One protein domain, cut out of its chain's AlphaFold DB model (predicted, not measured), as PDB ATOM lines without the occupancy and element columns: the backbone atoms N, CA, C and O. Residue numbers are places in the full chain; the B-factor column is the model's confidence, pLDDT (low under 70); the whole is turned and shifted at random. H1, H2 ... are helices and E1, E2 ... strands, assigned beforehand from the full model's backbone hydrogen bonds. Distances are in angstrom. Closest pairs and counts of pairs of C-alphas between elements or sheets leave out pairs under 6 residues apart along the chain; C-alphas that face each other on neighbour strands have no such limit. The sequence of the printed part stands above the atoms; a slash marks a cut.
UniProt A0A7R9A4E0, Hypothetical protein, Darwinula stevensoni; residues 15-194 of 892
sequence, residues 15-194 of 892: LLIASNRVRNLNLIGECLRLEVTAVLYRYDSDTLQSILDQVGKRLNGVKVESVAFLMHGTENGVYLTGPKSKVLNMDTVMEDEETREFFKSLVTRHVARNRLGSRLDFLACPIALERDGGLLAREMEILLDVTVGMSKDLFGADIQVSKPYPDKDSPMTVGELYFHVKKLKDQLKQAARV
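Overview. This is residues 15 to 194 of the 892 residues of the protein "Hypothetical protein" of Darwinula stevensoni (UniProt A0A7R9A4E0). The core is a twisted parallel sheet of five strands, in the order E2 E1 E3 E7 E8, with H2, H4 and H6 packed over one face and H1, H7 and H8 on the other side. A small antiparallel sheet, E4 E5 E6, sits beyond the end of E3, and loop residues 165 to 170 stick out. The 180 printed residues hold eight named helices and eight named strands, E1 H1 E2 H2 E3 E4 E5 E6 H3 H4 E7 H5 H6 E8 H7 H8, of mixed class. The whole is compact, with a radius of gyration of the C-alphas of 15.6 A and spans of 42 by 40 by 38 A.

Arrangement. E1, residues 15 to 19, H1, 25 to 30, and E2, 36 to 41, form a right-handed strand-helix-strand unit, two parallel neighbour strands with a helix between; N 16 and O 37 are 2.8 A apart. H2, residues 48 to 59, lies over edge strand E2 at a height over the sheet of 9.1 A. E3, residues 66 to 70, is parallel to E1, with N 17 and O 68 2.9 A apart. E3 runs on at 75 degrees into E4, residues 72 to 74, which with E5, 77 to 81, and E6, 86 to 88, makes a meander, each strand the antiparallel neighbour of the one before; N 79 and O 72 are 2.8 A apart, N 78 and O 88 2.9 A. H3, residues 90 to 94, touches H4, 97 to 110, only at the corner, C-alphas of Val 93 and Arg 100 being closest at 6.2 A. H4, the hub, touches H2 at a shallow tilt of 6 degrees, the same way, closest at the C-alphas of Leu 48 and Phe 102, 6.3 A. E7, residues 119 to 122, is parallel to E3, with N 69 and O 121 2.7 A apart. H5, residues 126 to 129, only grazes the larger sheet. H6, residues 131 to 144, lies over E8, 147 to 150, at a height over the sheet of 6.2 A; N 122 of E7 and O 149 are 2.8 A apart. H7, residues 174 to 177, only grazes the larger sheet. H8, residues 181 to 194, touches H1 with residues 184 to 188 alone, closest at the C-alphas of Ile 28 and Leu 184, 6.7 A. Every O i to N i+4 pair is within hydrogen-bond range in H1, H2, H3, H4 and H8, and 9 of 10 in H6; H5 and H7 are too short for one.

Along the chain. E1 begins at C-alpha 15 (118.028, 131.725, 115.253). E2 is 16.2 A long, H2 16.6 A, H4 19.4 A, H6 20.6 A and H8 19.2 A, from first to last C-alpha. H8 ends at C-alpha 194 (96.452, 148.189, 104.415).

Size, cuts and confidence. The C-alphas farthest apart, of Lys 84 and Asp 167, are 48.5 A apart. The printed part has no cut, and the link from E8 to H7, 23 residues, is long. Residue 84, residues 162 to 171 and residues 190 to 194 have pLDDT under 70.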
ATOM      1  N   LEU A  15     117.577 130.358 115.527       96.25
ATOM      2  CA  LEU A  15     118.028 131.725 115.253       96.25
ATOM      3  C   LEU A  15     117.433 132.241 113.935       96.25
ATOM      4  O   LEU A  15     117.393 131.514 112.948       96.25
ATOM      5  N   LEU A  16     117.037 133.512 113.904       96.94
ATOM      6  CA  LEU A  16     116.851 134.292 112.681       96.94
ATOM      7  C   LEU A  16     117.823 135.477 112.702       96.94
ATOM      8  O   LEU A  16     117.773 136.297 113.620       96.94
ATOM      9  N   ILE A  17     118.666 135.595 111.680       97.38
ATOM     10  CA  ILE A  17     119.492 136.777 111.418       97.38
ATOM     11  C   ILE A  17     118.824 137.559 110.287       97.38
ATOM     12  O   ILE A  17     118.624 137.021 109.198       97.38
ATOM     13  N   ALA A  18     118.461 138.819 110.533       95.56
ATOM     14  CA  ALA A  18     117.738 139.621 109.553       95.56
ATOM     15  C   ALA A  18     118.276 141.051 109.394       95.56
ATOM     16  O   ALA A  18     118.566 141.751 110.366       95.56
ATOM     17  N   SER A  19     118.382 141.477 108.135       92.69
ATOM     18  CA  SER A  19     118.837 142.805 107.714       92.69
ATOM     19  C   SER A  19     117.708 143.833 107.775       92.69
ATOM     20  O   SER A  19     116.610 143.576 107.282       92.69
ATOM     21  N   ASN A  20     117.989 145.045 108.263       88.56
ATOM     22  CA  ASN A  20     117.058 146.184 108.228       88.56
ATOM     23  C   ASN A  20     116.554 146.574 106.818       88.56
ATOM     24  O   ASN A  20     115.594 147.336 106.726       88.56
ATOM     25  N   ARG A  21     117.169 146.077 105.731       83.94
ATOM     26  CA  ARG A  21     116.696 146.281 104.347       83.94
ATOM     27  C   ARG A  21     115.561 145.332 103.920       83.94
ATOM     28  O   ARG A  21     115.007 145.504 102.836       83.94
ATOM     29  N   VAL A  22     115.192 144.345 104.739       82.38
ATOM     30  CA  VAL A  22     114.095 143.405 104.439       82.38
ATOM     31  C   VAL A  22     112.736 144.116 104.519       82.38
ATOM     32  O   VAL A  22     112.386 144.716 105.537       82.38
ATOM     33  N   ARG A  23     111.928 144.028 103.453       78.50
ATOM     34  CA  ARG A  23     110.563 144.592 103.426       78.50
ATOM     35  C   ARG A  23     109.681 143.912 104.488       78.50
ATOM     36  O   ARG A  23     109.761 142.704 104.687       78.50
ATOM     37  N   ASN A  24     108.806 144.678 105.144       81.69
ATOM     38  CA  ASN A  24     107.856 144.205 106.170       81.69
ATOM     39  C   ASN A  24     108.480 143.541 107.422       81.69
ATOM     40  O   ASN A  24     107.776 142.851 108.158       81.69
ATOM     41  N   LEU A  25     109.766 143.775 107.711       82.38
ATOM     42  CA  LEU A  25     110.517 143.076 108.766       82.38
ATOM     43  C   LEU A  25     109.863 143.086 110.162       82.38
ATOM     44  O   LEU A  25     109.912 142.074 110.856       82.38
ATOM     45  N   ASN A  26     109.189 144.170 110.558       79.19
ATOM     46  CA  ASN A  26     108.477 144.237 111.842       79.19
ATOM     47  C   ASN A  26     107.312 143.227 111.922       79.19
ATOM     48  O   ASN A  26     107.169 142.532 112.924       79.19
ATOM     49  N   LEU A  27     106.527 143.090 110.845       82.50
ATOM     50  CA  LEU A  27     105.424 142.118 110.737       82.50
ATOM     51  C   LEU A  27     105.952 140.675 110.698       82.50
ATOM     52  O   LEU A  27     105.368 139.767 111.283       82.50
ATOM     53  N   ILE A  28     107.095 140.465 110.037       84.44
ATOM     54  CA  ILE A  28     107.792 139.171 110.036       84.44
ATOM     55  C   ILE A  28     108.243 138.819 111.463       84.44
ATOM     56  O   ILE A  28     108.018 137.695 111.912       84.44
ATOM     57  N   GLY A  29     108.787 139.792 112.204       84.19
ATOM     58  CA  GLY A  29     109.162 139.662 113.613       84.19
ATOM     59  C   GLY A  29     107.990 139.301 114.531       84.19
ATOM     60  O   GLY A  29     108.117 138.407 115.365       84.19
ATOM     61  N   GLU A  30     106.818 139.913 114.341       87.06
ATOM     62  CA  GLU A  30     105.593 139.529 115.059       87.06
ATOM     63  C   GLU A  30     105.123 138.096 114.756       87.06
ATOM     64  O   GLU A  30     104.356 137.518 115.533       87.06
ATOM     65  N   CYS A  31     105.522 137.525 113.621       91.50
ATOM     66  CA  CYS A  31     105.106 136.200 113.168       91.50
ATOM     67  C   CYS A  31     106.091 135.075 113.501       91.50
ATOM     68  O   CYS A  31     105.818 133.923 113.150       91.50
ATOM     69  N   LEU A  32     107.196 135.380 114.184       91.81
ATOM     70  CA  LEU A  32     108.130 134.382 114.698       91.81
ATOM     71  C   LEU A  32     107.448 133.430 115.679       91.81
ATOM     72  O   LEU A  32     106.497 133.794 116.377       91.81
ATOM     73  N   ARG A  33     107.952 132.198 115.740       90.12
ATOM     74  CA  ARG A  33     107.557 131.257 116.788       90.12
ATOM     75  C   ARG A  33     108.287 131.545 118.100       90.12
ATOM     76  O   ARG A  33     109.381 132.105 118.100       90.12
ATOM     77  N   LEU A  34     107.715 131.093 119.217       86.75
ATOM     78  CA  LEU A  34     108.292 131.270 120.559       86.75
ATOM     79  C   LEU A  34     109.676 130.621 120.724       86.75
ATOM     80  O   LEU A  34     110.458 131.065 121.558       86.75
ATOM     81  N   GLU A  35     109.997 129.590 119.938       88.19
ATOM     82  CA  GLU A  35     111.288 128.901 119.996       88.19
ATOM     83  C   GLU A  35     112.405 129.625 119.208       88.19
ATOM     84  O   GLU A  35     113.549 129.163 119.218       88.19
ATOM     85  N   VAL A  36     112.105 130.748 118.536       93.38
ATOM     86  CA  VAL A  36     113.000 131.438 117.586       93.38
ATOM     87  C   VAL A  36     113.488 132.779 118.145       93.38
ATOM     88  O   VAL A  36     112.725 133.729 118.311       93.38
ATOM     89  N   THR A  37     114.796 132.893 118.366       94.38
ATOM     90  CA  THR A  37     115.470 134.151 118.708       94.38
ATOM     91  C   THR A  37     115.818 134.932 117.443       94.38
ATOM     92  O   THR A  37     116.468 134.402 116.546       94.38
ATOM     93  N   ALA A  38     115.458 136.216 117.383       94.56
ATOM     94  CA  ALA A  38     115.873 137.116 116.304       94.56
ATOM     95  C   ALA A  38     117.073 138.006 116.685       94.56
ATOM     96  O   ALA A  38     117.158 138.521 117.811       94.56
ATOM     97  N   VAL A  39     117.943 138.229 115.698       96.31
ATOM     98  CA  VAL A  39     119.009 139.241 115.650       96.31
ATOM     99  C   VAL A  39     118.751 140.136 114.436       96.31
ATOM    100  O   VAL A  39     118.691 139.657 113.305       96.31
ATOM    101  N   LEU A  40     118.574 141.432 114.687       93.75
ATOM    102  CA  LEU A  40     118.234 142.447 113.689       93.75
ATOM    103  C   LEU A  40     119.407 143.421 113.567       93.75
ATOM    104  O   LEU A  40     119.693 144.134 114.527       93.75
ATOM    105  N   TYR A  41     120.076 143.446 112.413       93.19
ATOM    106  CA  TYR A  41     121.291 144.244 112.192       93.19
ATOM    107  C   TYR A  41     121.089 145.326 111.120       93.19
ATOM    108  O   TYR A  41     120.163 145.262 110.304       93.19
ATOM    109  N   ARG A  42     121.956 146.346 111.116       89.69
ATOM    110  CA  ARG A  42     121.894 147.468 110.169       89.69
ATOM    111  C   ARG A  42     122.879 147.248 109.030       89.69
ATOM    112  O   ARG A  42     124.068 147.516 109.189       89.69
ATOM    113  N   TYR A  43     122.373 146.828 107.875       89.38
ATOM    114  CA  TYR A  43     123.140 146.560 106.658       89.38
ATOM    115  C   TYR A  43     124.196 147.628 106.359       89.38
ATOM    116  O   TYR A  43     125.335 147.300 106.049       89.38
ATOM    117  N   ASP A  44     123.827 148.901 106.476       85.06
ATOM    118  CA  ASP A  44     124.642 150.041 106.049       85.06
ATOM    119  C   ASP A  44     125.780 150.404 107.031       85.06
ATOM    120  O   ASP A  44     126.591 151.272 106.726       85.06
ATOM    121  N   SER A  45     125.854 149.768 108.211       88.44
ATOM    122  CA  SER A  45     126.842 150.112 109.260       88.44
ATOM    123  C   SER A  45     127.434 148.938 110.043       88.44
ATOM    124  O   SER A  45     128.519 149.084 110.602       88.44
ATOM    125  N   ASP A  46     126.767 147.786 110.097       91.12
ATOM    126  CA  ASP A  46     127.294 146.592 110.758       91.12
ATOM    127  C   ASP A  46     128.179 145.777 109.805       91.12
ATOM    128  O   ASP A  46     127.864 145.589 108.631       91.12
ATOM    129  N   THR A  47     129.297 145.274 110.329       94.56
ATOM    130  CA  THR A  47     130.200 144.340 109.640       94.56
ATOM    131  C   THR A  47     129.860 142.889 109.986       94.56
ATOM    132  O   THR A  47     129.182 142.624 110.980       94.56
ATOM    133  N   LEU A  48     130.404 141.928 109.230       94.94
ATOM    134  CA  LEU A  48     130.274 140.494 109.522       94.94
ATOM    135  C   LEU A  48     130.671 140.144 110.976       94.94
ATOM    136  O   LEU A  48     129.965 139.391 111.646       94.94
ATOM    137  N   GLN A  49     131.728 140.767 111.514       94.62
ATOM    138  CA  GLN A  49     132.111 140.593 112.921       94.62
ATOM    139  C   GLN A  49     131.109 141.234 113.899       94.62
ATOM    140  O   GLN A  49     130.802 140.626 114.921       94.62
ATOM    141  N   SER A  50     130.539 142.411 113.588       94.81
ATOM    142  CA  SER A  50     129.461 143.002 114.408       94.81
ATOM    143  C   SER A  50     128.258 142.057 114.502       94.81
ATOM    144  O   SER A  50     127.699 141.872 115.583       94.81
ATOM    145  N   ILE A  51     127.895 141.399 113.396       96.19
ATOM    146  CA  ILE A  51     126.795 140.427 113.355       96.19
ATOM    147  C   ILE A  51     127.112 139.208 114.239       96.19
ATOM    148  O   ILE A  51     126.266 138.820 115.046       96.19
ATOM    149  N   LEU A  52     128.326 138.642 114.169       96.62
ATOM    150  CA  LEU A  52     128.751 137.552 115.066       96.62
ATOM    151  C   LEU A  52     128.704 137.962 116.543       96.62
ATOM    152  O   LEU A  52     128.175 137.221 117.372       96.62
ATOM    153  N   ASP A  53     129.202 139.151 116.879       95.19
ATOM    154  CA  ASP A  53     129.190 139.669 118.248       95.19
ATOM    155  C   ASP A  53     127.759 139.886 118.764       95.19
ATOM    156  O   ASP A  53     127.474 139.637 119.938       95.19
ATOM    157  N   GLN A  54     126.846 140.344 117.900       96.06
ATOM    158  CA  GLN A  54     125.423 140.487 118.214       96.06
ATOM    159  C   GLN A  54     124.755 139.122 118.435       96.06
ATOM    160  O   GLN A  54     124.048 138.959 119.429       96.06
ATOM    161  N   VAL A  55     125.024 138.124 117.583       96.56
ATOM    162  CA  VAL A  55     124.541 136.740 117.762       96.56
ATOM    163  C   VAL A  55     125.060 136.138 119.069       96.56
ATOM    164  O   VAL A  55     124.269 135.615 119.854       96.56
ATOM    165  N   GLY A  56     126.357 136.275 119.361       93.12
ATOM    166  CA  GLY A  56     126.964 135.776 120.595       93.12
ATOM    167  C   GLY A  56     126.348 136.390 121.856       93.12
ATOM    168  O   GLY A  56     125.976 135.658 122.775       93.12
ATOM    169  N   LYS A  57     126.150 137.716 121.870       93.19
ATOM    170  CA  LYS A  57     125.461 138.433 122.961       93.19
ATOM    171  C   LYS A  57     123.991 138.029 123.094       93.19
ATOM    172  O   LYS A  57     123.478 137.977 124.208       93.19
ATOM    173  N   ARG A  58     123.303 137.753 121.980       93.69
ATOM    174  CA  ARG A  58     121.870 137.420 121.964       93.69
ATOM    175  C   ARG A  58     121.583 135.985 122.404       93.69
ATOM    176  O   ARG A  58     120.591 135.768 123.091       93.69
ATOM    177  N   LEU A  59     122.439 135.034 122.026       92.00
ATOM    178  CA  LEU A  59     122.317 133.621 122.399       92.00
ATOM    179  C   LEU A  59     122.965 133.286 123.751       92.00
ATOM    180  O   LEU A  59     122.632 132.261 124.337       92.00
ATOM    181  N   ASN A  60     123.884 134.119 124.255       88.75
ATOM    182  CA  ASN A  60     124.521 133.966 125.571       88.75
ATOM    183  C   ASN A  60     125.091 132.549 125.830       88.75
ATOM    184  O   ASN A  60     124.908 131.964 126.896       88.75
ATOM    185  N   GLY A  61     125.746 131.970 124.818       82.62
ATOM    186  CA  GLY A  61     126.334 130.624 124.871       82.62
ATOM    187  C   GLY A  61     125.381 129.461 124.559       82.62
ATOM    188  O   GLY A  61     125.854 128.342 124.369       82.62
ATOM    189  N   VAL A  62     124.069 129.695 124.440       88.12
ATOM    190  CA  VAL A  62     123.116 128.674 123.973       88.12
ATOM    191  C   VAL A  62     123.375 128.369 122.494       88.12
ATOM    192  O   VAL A  62     123.490 129.280 121.674       88.12
ATOM    193  N   LYS A  63     123.449 127.081 122.138       90.38
ATOM    194  CA  LYS A  63     123.477 126.643 120.738       90.38
ATOM    195  C   LYS A  63     122.062 126.435 120.207       90.38
ATOM    196  O   LYS A  63     121.218 125.870 120.897       90.38
ATOM    197  N   VAL A  64     121.828 126.864 118.972       93.06
ATOM    198  CA  VAL A  64     120.572 126.654 118.243       93.06
ATOM    199  C   VAL A  64     120.656 125.416 117.357       93.06
ATOM    200  O   VAL A  64     121.735 125.014 116.920       93.06
ATOM    201  N   GLU A  65     119.507 124.809 117.074       91.00
ATOM    202  CA  GLU A  65     119.412 123.722 116.101       91.00
ATOM    203  C   GLU A  65     119.620 124.252 114.677       91.00
ATOM    204  O   GLU A  65     120.457 123.716 113.953       91.00
ATOM    205  N   SER A  66     118.917 125.329 114.303       92.88
ATOM    206  CA  SER A  66     118.962 125.902 112.955       92.88
ATOM    207  C   SER A  66     119.013 127.433 112.923       92.88
ATOM    208  O   SER A  66     118.616 128.107 113.883       92.88
ATOM    209  N   VAL A  67     119.507 127.976 111.805       96.56
ATOM    210  CA  VAL A  67     119.652 129.419 111.549       96.56
ATOM    211  C   VAL A  67     118.958 129.798 110.244       96.56
ATOM    212  O   VAL A  67     119.343 129.295 109.195       96.56
ATOM    213  N   ALA A  68     118.008 130.730 110.287       96.50
ATOM    214  CA  ALA A  68     117.493 131.405 109.099       96.50
ATOM    215  C   ALA A  68     118.208 132.739 108.847       96.50
ATOM    216  O   ALA A  68     118.562 133.459 109.785       96.50
ATOM    217  N   PHE A  69     118.321 133.102 107.575       97.00
ATOM    218  CA  PHE A  69     118.754 134.399 107.078       97.00
ATOM    219  C   PHE A  69     117.633 135.069 106.284       97.00
ATOM    220  O   PHE A  69     117.071 134.482 105.357       97.00
ATOM    221  N   LEU A  70     117.353 136.329 106.624       94.81
ATOM    222  CA  LEU A  70     116.573 137.251 105.799       94.81
ATOM    223  C   LEU A  70     117.440 138.462 105.463       94.81
ATOM    224  O   LEU A  70     117.723 139.315 106.305       94.81
ATOM    225  N   MET A  71     117.884 138.524 104.218       91.62
ATOM    226  CA  MET A  71     118.825 139.523 103.719       91.62
ATOM    227  C   MET A  71     118.287 140.141 102.428       91.62
ATOM    228  O   MET A  71     117.289 139.686 101.873       91.62
ATOM    229  N   HIS A  72     118.927 141.207 101.958       83.56
ATOM    230  CA  HIS A  72     118.692 141.677 100.598       83.56
ATOM    231  C   HIS A  72     119.442 140.748  99.635       83.56
ATOM    232  O   HIS A  72     120.595 140.417  99.891       83.56
ATOM    233  N   GLY A  73     118.805 140.322  98.550       77.81
ATOM    234  CA  GLY A  73     119.415 139.467  97.536       77.81
ATOM    235  C   GLY A  73     118.919 139.829  96.143       77.81
ATOM    236  O   GLY A  73     117.840 140.408  96.001       77.81
ATOM    237  N   THR A  74     119.709 139.470  95.141       82.06
ATOM    238  CA  THR A  74     119.363 139.491  93.712       82.06
ATOM    239  C   THR A  74     119.606 138.095  93.130       82.06
ATOM    240  O   THR A  74     119.920 137.159  93.870       82.06
ATOM    241  N   GLU A  75     119.450 137.930  91.817       78.56
ATOM    242  CA  GLU A  75     119.883 136.723  91.093       78.56
ATOM    243  C   GLU A  75     121.401 136.486  91.232       78.56
ATOM    244  O   GLU A  75     121.835 135.346  91.346       78.56
ATOM    245  N   ASN A  76     122.197 137.556  91.363       79.69
ATOM    246  CA  ASN A  76     123.665 137.494  91.405       79.69
ATOM    247  C   ASN A  76     124.253 137.279  92.823       79.69
ATOM    248  O   ASN A  76     125.475 137.218  92.973       79.69
ATOM    249  N   GLY A  77     123.422 137.173  93.872       87.69
ATOM    250  CA  GLY A  77     123.870 136.811  95.225       87.69
ATOM    251  C   GLY A  77     123.098 137.446  96.389       87.69
ATOM    252  O   GLY A  77     122.157 138.223  96.212       87.69
ATOM    253  N   VAL A  78     123.517 137.114  97.616       91.25
ATOM    254  CA  VAL A  78     122.917 137.605  98.872       91.25
ATOM    255  C   VAL A  78     123.806 138.669  99.515       91.25
ATOM    256  O   VAL A  78     124.928 138.391  99.926       91.25
ATOM    257  N   TYR A  79     123.308 139.893  99.638       89.94
ATOM    258  CA  TYR A  79     124.048 141.034 100.170       89.94
ATOM    259  C   TYR A  79     124.060 140.992 101.702       89.94
ATOM    260  O   TYR A  79     123.052 141.251 102.367       89.94
ATOM    261  N   LEU A  80     125.230 140.688 102.265       91.94
ATOM    262  CA  LEU A  80     125.444 140.512 103.698       91.94
ATOM    263  C   LEU A  80     125.580 141.869 104.404       91.94
ATOM    264  O   LEU A  80     124.828 142.149 105.340       91.94
ATOM    265  N   THR A  81     126.508 142.726 103.957       89.31
ATOM    266  CA  THR A  81     126.797 144.031 104.588       89.31
ATOM    267  C   THR A  81     127.168 145.110 103.572       89.31
ATOM    268  O   THR A  81     127.956 144.874 102.658       89.31
ATOM    269  N   GLY A  82     126.661 146.328 103.777       72.38
ATOM    270  CA  GLY A  82     126.997 147.520 102.994       72.38
ATOM    271  C   GLY A  82     128.455 147.971 103.149       72.38
ATOM    272  O   GLY A  82     129.100 148.240 102.137       72.38
ATOM    273  N   PRO A  83     129.037 148.002 104.366       70.88
ATOM    274  CA  PRO A  83     130.478 148.147 104.535       70.88
ATOM    275  C   PRO A  83     131.235 147.057 103.757       70.88
ATOM    276  O   PRO A  83     130.971 145.867 103.936       70.88
ATOM    277  N   LYS A  84     132.166 147.483 102.889       59.94
ATOM    278  CA  LYS A  84     132.881 146.658 101.888       59.94
ATOM    279  C   LYS A  84     131.997 145.936 100.846       59.94
ATOM    280  O   LYS A  84     132.538 145.125 100.103       59.94
ATOM    281  N   SER A  85     130.687 146.194 100.780       79.38
ATOM    282  CA  SER A  85     129.741 145.526  99.864       79.38
ATOM    283  C   SER A  85     129.879 143.994  99.834       79.38
ATOM    284  O   SER A  85     130.031 143.400  98.769       79.38
ATOM    285  N   LYS A  86     129.862 143.335 101.001       87.94
ATOM    286  CA  LYS A  86     130.003 141.870 101.075       87.94
ATOM    287  C   LYS A  86     128.754 141.177 100.536       87.94
ATOM    288  O   LYS A  86     127.656 141.387 101.053       87.94
ATOM    289  N   VAL A  87     128.950 140.315  99.542       91.75
ATOM    290  CA  VAL A  87     127.926 139.475  98.904       91.75
ATOM    291  C   VAL A  87     128.308 138.006  99.082       91.75
ATOM    292  O   VAL A  87     129.488 137.669  99.077       91.75
ATOM    293  N   LEU A  88     127.315 137.135  99.228       93.25
ATOM    294  CA  LEU A  88     127.443 135.685  99.133       93.25
ATOM    295  C   LEU A  88     126.996 135.230  97.736       93.25
ATOM    296  O   LEU A  88     125.810 135.313  97.414       93.25
ATOM    297  N   ASN A  89     127.946 134.757  96.934       93.19
ATOM    298  CA  ASN A  89     127.758 134.124  95.629       93.19
ATOM    299  C   ASN A  89     128.840 133.032  95.436       93.19
ATOM    300  O   ASN A  89     129.609 132.761  96.362       93.19
ATOM    301  N   MET A  90     128.898 132.378  94.270       90.94
ATOM    302  CA  MET A  90     129.871 131.296  94.026       90.94
ATOM    303  C   MET A  90     131.326 131.771  94.179       90.94
ATOM    304  O   MET A  90     132.109 131.121  94.875       90.94
ATOM    305  N   ASP A  91     131.668 132.929  93.611       87.88
ATOM    306  CA  ASP A  91     133.023 133.492  93.668       87.88
ATOM    307  C   ASP A  91     133.442 133.789  95.113       87.88
ATOM    308  O   ASP A  91     134.521 133.392  95.552       87.88
ATOM    309  N   THR A  92     132.577 134.427  95.911       89.81
ATOM    310  CA  THR A  92     132.912 134.771  97.301       89.81
ATOM    311  C   THR A  92     132.930 133.561  98.235       89.81
ATOM    312  O   THR A  92     133.681 133.573  99.210       89.81
ATOM    313  N   VAL A  93     132.200 132.482  97.931       89.12
ATOM    314  CA  VAL A  93     132.354 131.196  98.638       89.12
ATOM    315  C   VAL A  93     133.682 130.515  98.297       89.12
ATOM    316  O   VAL A  93     134.283 129.895  99.176       89.12
ATOM    317  N   MET A  94     134.187 130.659  97.070       86.81
ATOM    318  CA  MET A  94     135.468 130.074  96.655       86.81
ATOM    319  C   MET A  94     136.691 130.907  97.069       86.81
ATOM    320  O   MET A  94     137.719 130.338  97.447       86.81
ATOM    321  N   GLU A  95     136.592 132.237  97.052       89.56
ATOM    322  CA  GLU A  95     137.746 133.140  97.170       89.56
ATOM    323  C   GLU A  95     137.744 134.001  98.447       89.56
ATOM    324  O   GLU A  95     138.784 134.113  99.102       89.56
ATOM    325  N   ASP A  96     136.606 134.543  98.898       92.81
ATOM    326  CA  ASP A  96     136.583 135.493 100.023       92.81
ATOM    327  C   ASP A  96     136.707 134.800 101.394       92.81
ATOM    328  O   ASP A  96     135.769 134.210 101.937       92.81
ATOM    329  N   GLU A  97     137.894 134.888 101.991       93.44
ATOM    330  CA  GLU A  97     138.182 134.342 103.321       93.44
ATOM    331  C   GLU A  97     137.320 134.986 104.425       93.44
ATOM    332  O   GLU A  97     136.872 134.289 105.335       93.44
ATOM    333  N   GLU A  98     137.007 136.284 104.319       92.75
ATOM    334  CA  GLU A  98     136.239 137.022 105.336       92.75
ATOM    335  C   GLU A  98     134.773 136.544 105.399       92.75
ATOM    336  O   GLU A  98     134.238 136.314 106.486       92.75
ATOM    337  N   THR A  99     134.139 136.320 104.241       93.31
ATOM    338  CA  THR A  99     132.795 135.719 104.143       93.31
ATOM    339  C   THR A  99     132.789 134.257 104.585       93.31
ATOM    340  O   THR A  99     131.924 133.858 105.369       93.31
ATOM    341  N   ARG A 100     133.767 133.450 104.148       94.88
ATOM    342  CA  ARG A 100     133.864 132.040 104.559       94.88
ATOM    343  C   ARG A 100     134.013 131.875 106.068       94.88
ATOM    344  O   ARG A 100     133.316 131.049 106.661       94.88
ATOM    345  N   GLU A 101     134.909 132.637 106.692       95.56
ATOM    346  CA  GLU A 101     135.146 132.516 108.130       95.56
ATOM    347  C   GLU A 101     133.965 133.048 108.951       95.56
ATOM    348  O   GLU A 101     133.641 132.460 109.979       95.56
ATOM    349  N   PHE A 102     133.231 134.060 108.470       96.38
ATOM    350  CA  PHE A 102     131.970 134.478 109.095       96.38
ATOM    351  C   PHE A 102     130.992 133.303 109.266       96.38
ATOM    352  O   PHE A 102     130.535 133.037 110.383       96.38
ATOM    353  N   PHE A 103     130.707 132.554 108.195       97.00
ATOM    354  CA  PHE A 103     129.783 131.421 108.266       97.00
ATOM    355  C   PHE A 103     130.357 130.237 109.063       97.00
ATOM    356  O   PHE A 103     129.638 129.653 109.879       97.00
ATOM    357  N   LYS A 104     131.653 129.919 108.917       96.19
ATOM    358  CA  LYS A 104     132.320 128.867 109.713       96.19
ATOM    359  C   LYS A 104     132.281 129.159 111.208       96.19
ATOM    360  O   LYS A 104     131.921 128.275 111.993       96.19
ATOM    361  N   SER A 105     132.602 130.388 111.613       96.31
ATOM    362  CA  SER A 105     132.531 130.811 113.009       96.31
ATOM    363  C   SER A 105     131.093 130.840 113.524       96.31
ATOM    364  O   SER A 105     130.866 130.387 114.645       96.31
ATOM    365  N   LEU A 106     130.111 131.279 112.727       96.38
ATOM    366  CA  LEU A 106     128.696 131.221 113.110       96.38
ATOM    367  C   LEU A 106     128.252 129.779 113.411       96.38
ATOM    368  O   LEU A 106     127.768 129.498 114.508       96.38
ATOM    369  N   VAL A 107     128.458 128.858 112.465       94.81
ATOM    370  CA  VAL A 107     128.035 127.455 112.594       94.81
ATOM    371  C   VAL A 107     128.792 126.753 113.726       94.81
ATOM    372  O   VAL A 107     128.183 126.122 114.592       94.81
ATOM    373  N   THR A 108     130.113 126.921 113.804       93.12
ATOM    374  CA  THR A 108     130.940 126.252 114.822       93.12
ATOM    375  C   THR A 108     130.632 126.745 116.238       93.12
ATOM    376  O   THR A 108     130.500 125.927 117.156       93.12
ATOM    377  N   ARG A 109     130.459 128.060 116.436       92.81
ATOM    378  CA  ARG A 109     130.195 128.648 117.761       92.81
ATOM    379  C   ARG A 109     128.737 128.486 118.197       92.81
ATOM    380  O   ARG A 109     128.506 128.211 119.370       92.81
ATOM    381  N   HIS A 110     127.769 128.600 117.282       93.81
ATOM    382  CA  HIS A 110     126.352 128.763 117.645       93.81
ATOM    383  C   HIS A 110     125.404 127.651 117.176       93.81
ATOM    384  O   HIS A 110     124.310 127.562 117.726       93.81
ATOM    385  N   VAL A 111     125.790 126.765 116.249       92.44
ATOM    386  CA  VAL A 111     124.915 125.671 115.772       92.44
ATOM    387  C   VAL A 111     125.245 124.338 116.454       92.44
ATOM    388  O   VAL A 111     126.406 124.014 116.731       92.44
ATOM    389  N   ALA A 112     124.209 123.554 116.753       89.12
ATOM    390  CA  ALA A 112     124.260 122.267 117.447       89.12
ATOM    391  C   ALA A 112     124.527 121.065 116.508       89.12
ATOM    392  O   ALA A 112     123.838 120.052 116.612       89.12
ATOM    393  N   ARG A 113     125.553 121.175 115.640       82.38
ATOM    394  CA  ARG A 113     125.925 120.271 114.514       82.38
ATOM    395  C   ARG A 113     125.675 118.763 114.695       82.38
ATOM    396  O   ARG A 113     125.351 118.090 113.730       82.38
ATOM    397  N   ASN A 114     125.791 118.225 115.908       76.00
ATOM    398  CA  ASN A 114     125.577 116.802 116.204       76.00
ATOM    399  C   ASN A 114     124.087 116.371 116.212       76.00
ATOM    400  O   ASN A 114     123.789 115.240 116.597       76.00
ATOM    401  N   ARG A 115     123.138 117.252 115.856       77.00
ATOM    402  CA  ARG A 115     121.698 116.950 115.762       77.00
ATOM    403  C   ARG A 115     121.258 116.791 114.308       77.00
ATOM    404  O   ARG A 115     121.596 117.611 113.464       77.00
ATOM    405  N   LEU A 116     120.410 115.793 114.049       70.06
ATOM    406  CA  LEU A 116     119.912 115.451 112.706       70.06
ATOM    407  C   LEU A 116     119.142 116.597 112.008       70.06
ATOM    408  O   LEU A 116     119.012 116.591 110.790       70.06
ATOM    409  N   GLY A 117     118.620 117.563 112.771       76.62
ATOM    410  CA  GLY A 117     117.925 118.746 112.257       76.62
ATOM    411  C   GLY A 117     118.811 119.975 112.018       76.62
ATOM    412  O   GLY A 117     118.267 121.030 111.689       76.62
ATOM    413  N   SER A 118     120.137 119.895 112.213       90.06
ATOM    414  CA  SER A 118     121.002 121.078 112.122       90.06
ATOM    415  C   SER A 118     121.217 121.569 110.693       90.06
ATOM    416  O   SER A 118     121.756 120.865 109.841       90.06
ATOM    417  N   ARG A 119     120.792 122.815 110.455       92.50
ATOM    418  CA  ARG A 119     120.701 123.422 109.123       92.50
ATOM    419  C   ARG A 119     120.843 124.945 109.140       92.50
ATOM    420  O   ARG A 119     120.637 125.586 110.177       92.50
ATOM    421  N   LEU A 120     121.149 125.513 107.980       95.94
ATOM    422  CA  LEU A 120     121.263 126.949 107.737       95.94
ATOM    423  C   LEU A 120     120.457 127.311 106.479       95.94
ATOM    424  O   LEU A 120     120.659 126.729 105.422       95.94
ATOM    425  N   ASP A 121     119.528 128.254 106.597       95.44
ATOM    426  CA  ASP A 121     118.497 128.523 105.592       95.44
ATOM    427  C   ASP A 121     118.509 129.989 105.145       95.44
ATOM    428  O   ASP A 121     118.374 130.885 105.972       95.44
ATOM    429  N   PHE A 122     118.588 130.254 103.845       95.44
ATOM    430  CA  PHE A 122     118.338 131.575 103.265       95.44
ATOM    431  C   PHE A 122     116.915 131.606 102.708       95.44
ATOM    432  O   PHE A 122     116.548 130.746 101.908       95.44
ATOM    433  N   LEU A 123     116.100 132.570 103.140       93.94
ATOM    434  CA  LEU A 123     114.686 132.679 102.758       93.94
ATOM    435  C   LEU A 123     114.432 133.985 101.993       93.94
ATOM    436  O   LEU A 123     115.126 134.977 102.214       93.94
ATOM    437  N   ALA A 124     113.417 133.993 101.120       90.38
ATOM    438  CA  ALA A 124     113.115 135.108 100.209       90.38
ATOM    439  C   ALA A 124     114.331 135.545  99.352       90.38
ATOM    440  O   ALA A 124     114.638 136.732  99.234       90.38
ATOM    441  N   CYS A 125     115.043 134.563  98.795       88.19
ATOM    442  CA  CYS A 125     116.382 134.685  98.227       88.19
ATOM    443  C   CYS A 125     116.366 134.464  96.694       88.19
ATOM    444  O   CYS A 125     116.292 133.309  96.274       88.19
ATOM    445  N   PRO A 126     116.428 135.509  95.837       83.44
ATOM    446  CA  PRO A 126     116.147 135.365  94.399       83.44
ATOM    447  C   PRO A 126     117.085 134.416  93.644       83.44
ATOM    448  O   PRO A 126     116.593 133.611  92.863       83.44
ATOM    449  N   ILE A 127     118.389 134.411  93.956       85.75
ATOM    450  CA  ILE A 127     119.380 133.454  93.416       85.75
ATOM    451  C   ILE A 127     118.961 131.971  93.543       85.75
ATOM    452  O   ILE A 127     119.423 131.146  92.768       85.75
ATOM    453  N   ALA A 128     118.036 131.611  94.445       83.94
ATOM    454  CA  ALA A 128     117.477 130.255  94.539       83.94
ATOM    455  C   ALA A 128     116.594 129.833  93.339       83.94
ATOM    456  O   ALA A 128     116.217 128.665  93.244       83.94
ATOM    457  N   LEU A 129     116.226 130.761  92.447       78.06
ATOM    458  CA  LEU A 129     115.635 130.445  91.140       78.06
ATOM    459  C   LEU A 129     116.685 129.990  90.121       78.06
ATOM    460  O   LEU A 129     116.367 129.185  89.246       78.06
ATOM    461  N   GLU A 130     117.916 130.481  90.257       80.38
ATOM    462  CA  GLU A 130     118.981 130.268  89.289       80.38
ATOM    463  C   GLU A 130     119.729 128.959  89.511       80.38
ATOM    464  O   GLU A 130     119.818 128.419  90.620       80.38
ATOM    465  N   ARG A 131     120.342 128.467  88.428       75.56
ATOM    466  CA  ARG A 131     121.191 127.266  88.449       75.56
ATOM    467  C   ARG A 131     122.273 127.352  89.530       75.56
ATOM    468  O   ARG A 131     122.565 126.352  90.191       75.56
ATOM    469  N   ASP A 132     122.817 128.546  89.727       76.50
ATOM    470  CA  ASP A 132     123.925 128.790  90.641       76.50
ATOM    471  C   ASP A 132     123.481 128.867  92.106       76.50
ATOM    472  O   ASP A 132     124.288 128.567  92.977       76.50
ATOM    473  N   GLY A 133     122.207 129.138  92.419       83.62
ATOM    474  CA  GLY A 133     121.705 129.065  93.798       83.62
ATOM    475  C   GLY A 133     121.713 127.645  94.364       83.62
ATOM    476  O   GLY A 133     122.065 127.436  95.525       83.62
ATOM    477  N   GLY A 134     121.399 126.650  93.528       86.44
ATOM    478  CA  GLY A 134     121.505 125.237  93.898       86.44
ATOM    479  C   GLY A 134     122.955 124.784  94.112       86.44
ATOM    480  O   GLY A 134     123.233 124.019  95.037       86.44
ATOM    481  N   LEU A 135     123.887 125.292  93.298       90.25
ATOM    482  CA  LEU A 135     125.325 125.048  93.461       90.25
ATOM    483  C   LEU A 135     125.872 125.751  94.712       90.25
ATOM    484  O   LEU A 135     126.572 125.130  95.505       90.25
ATOM    485  N   LEU A 136     125.475 127.001  94.946       93.44
ATOM    486  CA  LEU A 136     125.887 127.815  96.087       93.44
ATOM    487  C   LEU A 136     125.422 127.220  97.418       93.44
ATOM    488  O   LEU A 136     126.200 127.154  98.369       93.44
ATOM    489  N   ALA A 137     124.180 126.730  97.482       92.94
ATOM    490  CA  ALA A 137     123.690 125.975  98.630       92.94
ATOM    491  C   ALA A 137     124.539 124.715  98.876       92.94
ATOM    492  O   ALA A 137     124.887 124.423 100.021       92.94
ATOM    493  N   ARG A 138     124.934 123.999  97.814       93.00
ATOM    494  CA  ARG A 138     125.735 122.774  97.925       93.00
ATOM    495  C   ARG A 138     127.181 123.032  98.355       93.00
ATOM    496  O   ARG A 138     127.676 122.321  99.227       93.00
ATOM    497  N   GLU A 139     127.843 124.050  97.813       94.88
ATOM    498  CA  GLU A 139     129.192 124.441  98.249       94.88
ATOM    499  C   GLU A 139     129.184 124.974  99.688       94.88
ATOM    500  O   GLU A 139     130.079 124.662 100.470       94.88
ATOM    501  N   MET A 140     128.131 125.690 100.097       95.56
ATOM    502  CA  MET A 140     127.947 126.107 101.492       95.56
ATOM    503  C   MET A 140     127.700 124.923 102.442       95.56
ATOM    504  O   MET A 140     128.214 124.928 103.559       95.56
ATOM    505  N   GLU A 141     126.969 123.888 102.017       94.94
ATOM    506  CA  GLU A 141     126.808 122.638 102.780       94.94
ATOM    507  C   GLU A 141     128.156 121.914 102.960       94.94
ATOM    508  O   GLU A 141     128.494 121.505 104.073       94.94
ATOM    509  N   ILE A 142     128.977 121.842 101.904       93.94
ATOM    510  CA  ILE A 142     130.340 121.280 101.940       93.94
ATOM    511  C   ILE A 142     131.275 122.114 102.838       93.94
ATOM    512  O   ILE A 142     132.062 121.558 103.604       93.94
ATOM    513  N   LEU A 143     131.186 123.446 102.778       94.56
ATOM    514  CA  LEU A 143     132.021 124.381 103.541       94.56
ATOM    515  C   LEU A 143     131.754 124.337 105.056       94.56
ATOM    516  O   LEU A 143     132.659 124.632 105.846       94.56
ATOM    517  N   LEU A 144     130.512 124.041 105.455       94.44
ATOM    518  CA  LEU A 144     130.015 124.232 106.822       94.44
ATOM    519  C   LEU A 144     129.673 122.932 107.564       94.44
ATOM    520  O   LEU A 144     129.580 122.972 108.794       94.44
ATOM    521  N   ASP A 145     129.519 121.806 106.854       92.38
ATOM    522  CA  ASP A 145     129.154 120.495 107.420       92.38
ATOM    523  C   ASP A 145     127.864 120.568 108.269       92.38
ATOM    524  O   ASP A 145     127.786 120.130 109.420       92.38
ATOM    525  N   VAL A 146     126.856 121.216 107.672       92.88
ATOM    526  CA  VAL A 146     125.438 121.285 108.067       92.88
ATOM    527  C   VAL A 146     124.604 121.455 106.798       92.88
ATOM    528  O   VAL A 146     125.070 122.079 105.847       92.88
ATOM    529  N   THR A 147     123.362 120.963 106.775       93.31
ATOM    530  CA  THR A 147     122.500 121.115 105.591       93.31
ATOM    531  C   THR A 147     122.198 122.584 105.308       93.31
ATOM    532  O   THR A 147     121.752 123.309 106.200       93.31
ATOM    533  N   VAL A 148     122.390 123.021 104.062       95.12
ATOM    534  CA  VAL A 148     122.100 124.396 103.636       95.12
ATOM    535  C   VAL A 148     120.900 124.428 102.696       95.12
ATOM    536  O   VAL A 148     120.823 123.669 101.734       95.12
ATOM    537  N   GLY A 149     119.950 125.317 102.983       92.69
ATOM    538  CA  GLY A 149     118.790 125.588 102.140       92.69
ATOM    539  C   GLY A 149     118.815 127.006 101.577       92.69
ATOM    540  O   GLY A 149     119.128 127.950 102.298       92.69
ATOM    541  N   MET A 150     118.430 127.174 100.313       93.38
ATOM    542  CA  MET A 150     118.131 128.482  99.720       93.38
ATOM    543  C   MET A 150     116.735 128.439  99.099       93.38
ATOM    544  O   MET A 150     116.488 127.646  98.197       93.38
ATOM    545  N   SER A 151     115.818 129.255  99.621       90.75
ATOM    546  CA  SER A 151     114.431 129.355  99.164       90.75
ATOM    547  C   SER A 151     114.169 130.707  98.525       90.75
ATOM    548  O   SER A 151     114.502 131.752  99.096       90.75
ATOM    549  N   LYS A 152     113.481 130.702  97.383       86.12
ATOM    550  CA  LYS A 152     113.073 131.939  96.701       86.12
ATOM    551  C   LYS A 152     111.974 132.705  97.436       86.12
ATOM    552  O   LYS A 152     111.783 133.890  97.174       86.12
ATOM    553  N   ASP A 153     111.249 132.058  98.350       88.12
ATOM    554  CA  ASP A 153     110.126 132.656  99.070       88.12
ATOM    555  C   ASP A 153     110.310 132.653 100.600       88.12
ATOM    556  O   ASP A 153     111.196 132.015 101.165       88.12
ATOM    557  N   LEU A 154     109.496 133.453 101.292       88.88
ATOM    558  CA  LEU A 154     109.580 133.649 102.744       88.88
ATOM    559  C   LEU A 154     108.998 132.467 103.552       88.88
ATOM    560  O   LEU A 154     109.260 132.327 104.746       88.88
ATOM    561  N   PHE A 155     108.179 131.627 102.923       89.88
ATOM    562  CA  PHE A 155     107.531 130.463 103.529       89.88
ATOM    563  C   PHE A 155     108.336 129.174 103.334       89.88
ATOM    564  O   PHE A 155     108.021 128.171 103.982       89.88
ATOM    565  N   GLY A 156     109.358 129.181 102.476       86.19
ATOM    566  CA  GLY A 156     110.213 128.024 102.250       86.19
ATOM    567  C   GLY A 156     109.533 126.900 101.471       86.19
ATOM    568  O   GLY A 156     109.793 125.738 101.769       86.19
ATOM    569  N   ALA A 157     108.571 127.203 100.591       84.38
ATOM    570  CA  ALA A 157     107.651 126.195 100.044       84.38
ATOM    571  C   ALA A 157     108.323 125.161  99.117       84.38
ATOM    572  O   ALA A 157     107.836 124.037  98.980       84.38
ATOM    573  N   ASP A 158     109.445 125.549  98.519       84.50
ATOM    574  CA  ASP A 158     110.376 124.736  97.733       84.50
ATOM    575  C   ASP A 158     111.224 123.767  98.584       84.50
ATOM    576  O   ASP A 158     111.634 122.723  98.077       84.50
ATOM    577  N   ILE A 159     111.433 124.043  99.877       86.62
ATOM    578  CA  ILE A 159     112.262 123.219 100.771       86.62
ATOM    579  C   ILE A 159     111.400 122.500 101.814       86.62
ATOM    580  O   ILE A 159     110.882 123.090 102.767       86.62
ATOM    581  N   GLN A 160     111.310 121.181 101.662       82.19
ATOM    582  CA  GLN A 160     110.634 120.286 102.600       82.19
ATOM    583  C   GLN A 160     111.564 119.840 103.733       82.19
ATOM    584  O   GLN A 160     112.761 119.635 103.525       82.19
ATOM    585  N   VAL A 161     111.012 119.662 104.937       81.06
ATOM    586  CA  VAL A 161     111.762 119.230 106.126       81.06
ATOM    587  C   VAL A 161     111.038 118.086 106.838       81.06
ATOM    588  O   VAL A 161     109.822 118.116 107.027       81.06
ATOM    589  N   SER A 162     111.789 117.071 107.268       67.12
ATOM    590  CA  SER A 162     111.277 115.977 108.098       67.12
ATOM    591  C   SER A 162     110.806 116.492 109.462       67.12
ATOM    592  O   SER A 162     111.570 117.135 110.184       67.12
ATOM    593  N   LYS A 163     109.568 116.172 109.849       62.38
ATOM    594  CA  LYS A 163     109.028 116.534 111.167       62.38
ATOM    595  C   LYS A 163     109.752 115.790 112.298       62.38
ATOM    596  O   LYS A 163     110.017 114.600 112.153       62.38
ATOM    597  N   PRO A 164     109.939 116.417 113.476       52.19
ATOM    598  CA  PRO A 164     110.427 115.738 114.681       52.19
ATOM    599  C   PRO A 164     109.365 114.862 115.385       52.19
ATOM    600  O   PRO A 164     109.621 114.368 116.479       52.19
ATOM    601  N   TYR A 165     108.181 114.662 114.787       50.91
ATOM    602  CA  TYR A 165     107.099 113.820 115.321       50.91
ATOM    603  C   TYR A 165     106.543 112.900 114.222       50.91
ATOM    604  O   TYR A 165     106.287 113.393 113.121       50.91
ATOM    605  N   PRO A 166     106.300 111.605 114.505       46.12
ATOM    606  CA  PRO A 166     105.999 110.600 113.479       46.12
ATOM    607  C   PRO A 166     104.542 110.574 112.975       46.12
ATOM    608  O   PRO A 166     104.233 109.785 112.094       46.12
ATOM    609  N   ASP A 167     103.638 111.387 113.529       46.97
ATOM    610  CA  ASP A 167     102.208 111.026 113.601       46.97
ATOM    611  C   ASP A 167     101.263 111.803 112.649       46.97
ATOM    612  O   ASP A 167     100.048 111.799 112.842       46.97
ATOM    613  N   LYS A 168     101.790 112.527 111.640       51.03
ATOM    614  CA  LYS A 168     100.985 113.193 110.579       51.03
ATOM    615  C   LYS A 168     101.730 113.319 109.242       51.03
ATOM    616  O   LYS A 168     102.606 114.179 109.125       51.03
ATOM    617  N   ASP A 169     101.256 112.625 108.207       52.47
ATOM    618  CA  ASP A 169     101.824 112.563 106.840       52.47
ATOM    619  C   ASP A 169     101.793 113.864 106.005       52.47
ATOM    620  O   ASP A 169     102.079 113.844 104.809       52.47
ATOM    621  N   SER A 170     101.442 115.023 106.578       59.50
ATOM    622  CA  SER A 170     101.545 116.276 105.816       59.50
ATOM    623  C   SER A 170     103.018 116.680 105.626       59.50
ATOM    624  O   SER A 170     103.764 116.652 106.611       59.50
ATOM    625  N   PRO A 171     103.437 117.150 104.438       61.28
ATOM    626  CA  PRO A 171     104.692 117.887 104.293       61.28
ATOM    627  C   PRO A 171     104.764 119.088 105.256       61.28
ATOM    628  O   PRO A 171     103.731 119.571 105.736       61.28
ATOM    629  N   MET A 172     105.986 119.541 105.552       79.19
ATOM    630  CA  MET A 172     106.282 120.712 106.384       79.19
ATOM    631  C   MET A 172     107.357 121.549 105.687       79.19
ATOM    632  O   MET A 172     108.426 121.030 105.357       79.19
ATOM    633  N   THR A 173     107.079 122.833 105.464       88.25
ATOM    634  CA  THR A 173     108.015 123.722 104.756       88.25
ATOM    635  C   THR A 173     109.061 124.284 105.713       88.25
ATOM    636  O   THR A 173     108.802 124.455 106.907       88.25
ATOM    637  N   VAL A 174     110.249 124.629 105.212       89.75
ATOM    638  CA  VAL A 174     111.323 125.156 106.073       89.75
ATOM    639  C   VAL A 174     110.924 126.453 106.797       89.75
ATOM    640  O   VAL A 174     111.316 126.664 107.943       89.75
ATOM    641  N   GLY A 175     110.049 127.282 106.214       89.25
ATOM    642  CA  GLY A 175     109.508 128.472 106.881       89.25
ATOM    643  C   GLY A 175     108.623 128.171 108.102       89.25
ATOM    644  O   GLY A 175     108.527 129.009 108.998       89.25
ATOM    645  N   GLU A 176     108.026 126.978 108.212       89.94
ATOM    646  CA  GLU A 176     107.238 126.564 109.390       89.94
ATOM    647  C   GLU A 176     108.110 126.228 110.617       89.94
ATOM    648  O   GLU A 176     107.593 126.125 111.736       89.94
ATOM    649  N   LEU A 177     109.435 126.118 110.432       89.56
ATOM    650  CA  LEU A 177     110.414 126.074 111.523       89.56
ATOM    651  C   LEU A 177     110.596 127.439 112.203       89.56
ATOM    652  O   LEU A 177     110.908 127.482 113.390       89.56
ATOM    653  N   TYR A 178     110.422 128.539 111.464       92.69
ATOM    654  CA  TYR A 178     110.762 129.892 111.922       92.69
ATOM    655  C   TYR A 178     109.530 130.768 112.186       92.69
ATOM    656  O   TYR A 178     109.546 131.608 113.088       92.69
ATOM    657  N   PHE A 179     108.437 130.549 111.451       93.56
ATOM    658  CA  PHE A 179     107.247 131.396 111.494       93.56
ATOM    659  C   PHE A 179     105.970 130.613 111.800       93.56
ATOM    660  O   PHE A 179     105.769 129.480 111.359       93.56
ATOM    661  N   HIS A 180     105.015 131.280 112.445       90.94
ATOM    662  CA  HIS A 180     103.612 130.884 112.391       90.94
ATOM    663  C   HIS A 180     103.054 131.205 110.992       90.94
ATOM    664  O   HIS A 180     102.361 132.203 110.806       90.94
ATOM    665  N   VAL A 181     103.359 130.365 109.994       83.31
ATOM    666  CA  VAL A 181     103.122 130.632 108.557       83.31
ATOM    667  C   VAL A 181     101.685 131.059 108.226       83.31
ATOM    668  O   VAL A 181     101.500 131.897 107.345       83.31
ATOM    669  N   LYS A 182     100.661 130.579 108.947       81.19
ATOM    670  CA  LYS A 182      99.288 131.099 108.796       81.19
ATOM    671  C   LYS A 182      99.171 132.567 109.233       81.19
ATOM    672  O   LYS A 182      98.711 133.383 108.441       81.19
ATOM    673  N   LYS A 183      99.647 132.917 110.438       86.19
ATOM    674  CA  LYS A 183      99.686 134.308 110.931       86.19
ATOM    675  C   LYS A 183     100.482 135.198 109.972       86.19
ATOM    676  O   LYS A 183     100.018 136.285 109.657       86.19
ATOM    677  N   LEU A 184     101.610 134.710 109.450       84.38
ATOM    678  CA  LEU A 184     102.437 135.438 108.487       84.38
ATOM    679  C   LEU A 184     101.713 135.677 107.154       84.38
ATOM    680  O   LEU A 184     101.702 136.798 106.656       84.38
ATOM    681  N   LYS A 185     101.054 134.655 106.592       81.56
ATOM    682  CA  LYS A 185     100.235 134.794 105.375       81.56
ATOM    683  C   LYS A 185      99.066 135.756 105.590       81.56
ATOM    684  O   LYS A 185      98.771 136.544 104.695       81.56
ATOM    685  N   ASP A 186      98.435 135.733 106.760       76.88
ATOM    686  CA  ASP A 186      97.316 136.618 107.085       76.88
ATOM    687  C   ASP A 186      97.785 138.063 107.363       76.88
ATOM    688  O   ASP A 186      97.182 138.994 106.831       76.88
ATOM    689  N   GLN A 187      98.900 138.279 108.078       76.38
ATOM    690  CA  GLN A 187      99.494 139.611 108.285       76.38
ATOM    691  C   GLN A 187     100.073 140.211 107.000       76.38
ATOM    692  O   GLN A 187      99.897 141.402 106.783       76.38
ATOM    693  N   LEU A 188     100.698 139.434 106.110       73.75
ATOM    694  CA  LEU A 188     101.181 139.955 104.823       73.75
ATOM    695  C   LEU A 188     100.023 140.280 103.864       73.75
ATOM    696  O   LEU A 188     100.070 141.297 103.176       73.75
ATOM    697  N   LYS A 189      98.939 139.490 103.874       71.19
ATOM    698  CA  LYS A 189      97.687 139.842 103.175       71.19
ATOM    699  C   LYS A 189      97.014 141.076 103.775       71.19
ATOM    700  O   LYS A 189      96.436 141.863 103.030       71.19
ATOM    701  N   GLN A 190      97.067 141.253 105.097       60.09
ATOM    702  CA  GLN A 190      96.591 142.473 105.746       60.09
ATOM    703  C   GLN A 190      97.489 143.664 105.420       60.09
ATOM    704  O   GLN A 190      96.947 144.704 105.091       60.09
ATOM    705  N   ALA A 191      98.815 143.523 105.400       58.09
ATOM    706  CA  ALA A 191      99.735 144.582 104.997       58.09
ATOM    707  C   ALA A 191      99.461 145.031 103.556       58.09
ATOM    708  O   ALA A 191      99.213 146.210 103.337       58.09
ATOM    709  N   ALA A 192      99.361 144.093 102.606       51.47
ATOM    710  CA  ALA A 192      98.983 144.392 101.224       51.47
ATOM    711  C   ALA A 192      97.616 145.104 101.124       51.47
ATOM    712  O   ALA A 192      97.474 146.054 100.358       51.47
ATOM    713  N   ARG A 193      96.629 144.703 101.941       42.81
ATOM    714  CA  ARG A 193      95.308 145.359 102.039       42.81
ATOM    715  C   ARG A 193      95.321 146.700 102.775       42.81
ATOM    716  O   ARG A 193      94.480 147.543 102.497       42.81
ATOM    717  N   VAL A 194      96.253 146.921 103.696       40.38
ATOM    718  CA  VAL A 194      96.452 148.189 104.415       40.38
ATOM    719  C   VAL A 194      97.263 149.162 103.557       40.38
ATOM    720  O   VAL A 194      97.048 150.360 103.660       40.38
TER     721      VAL A 194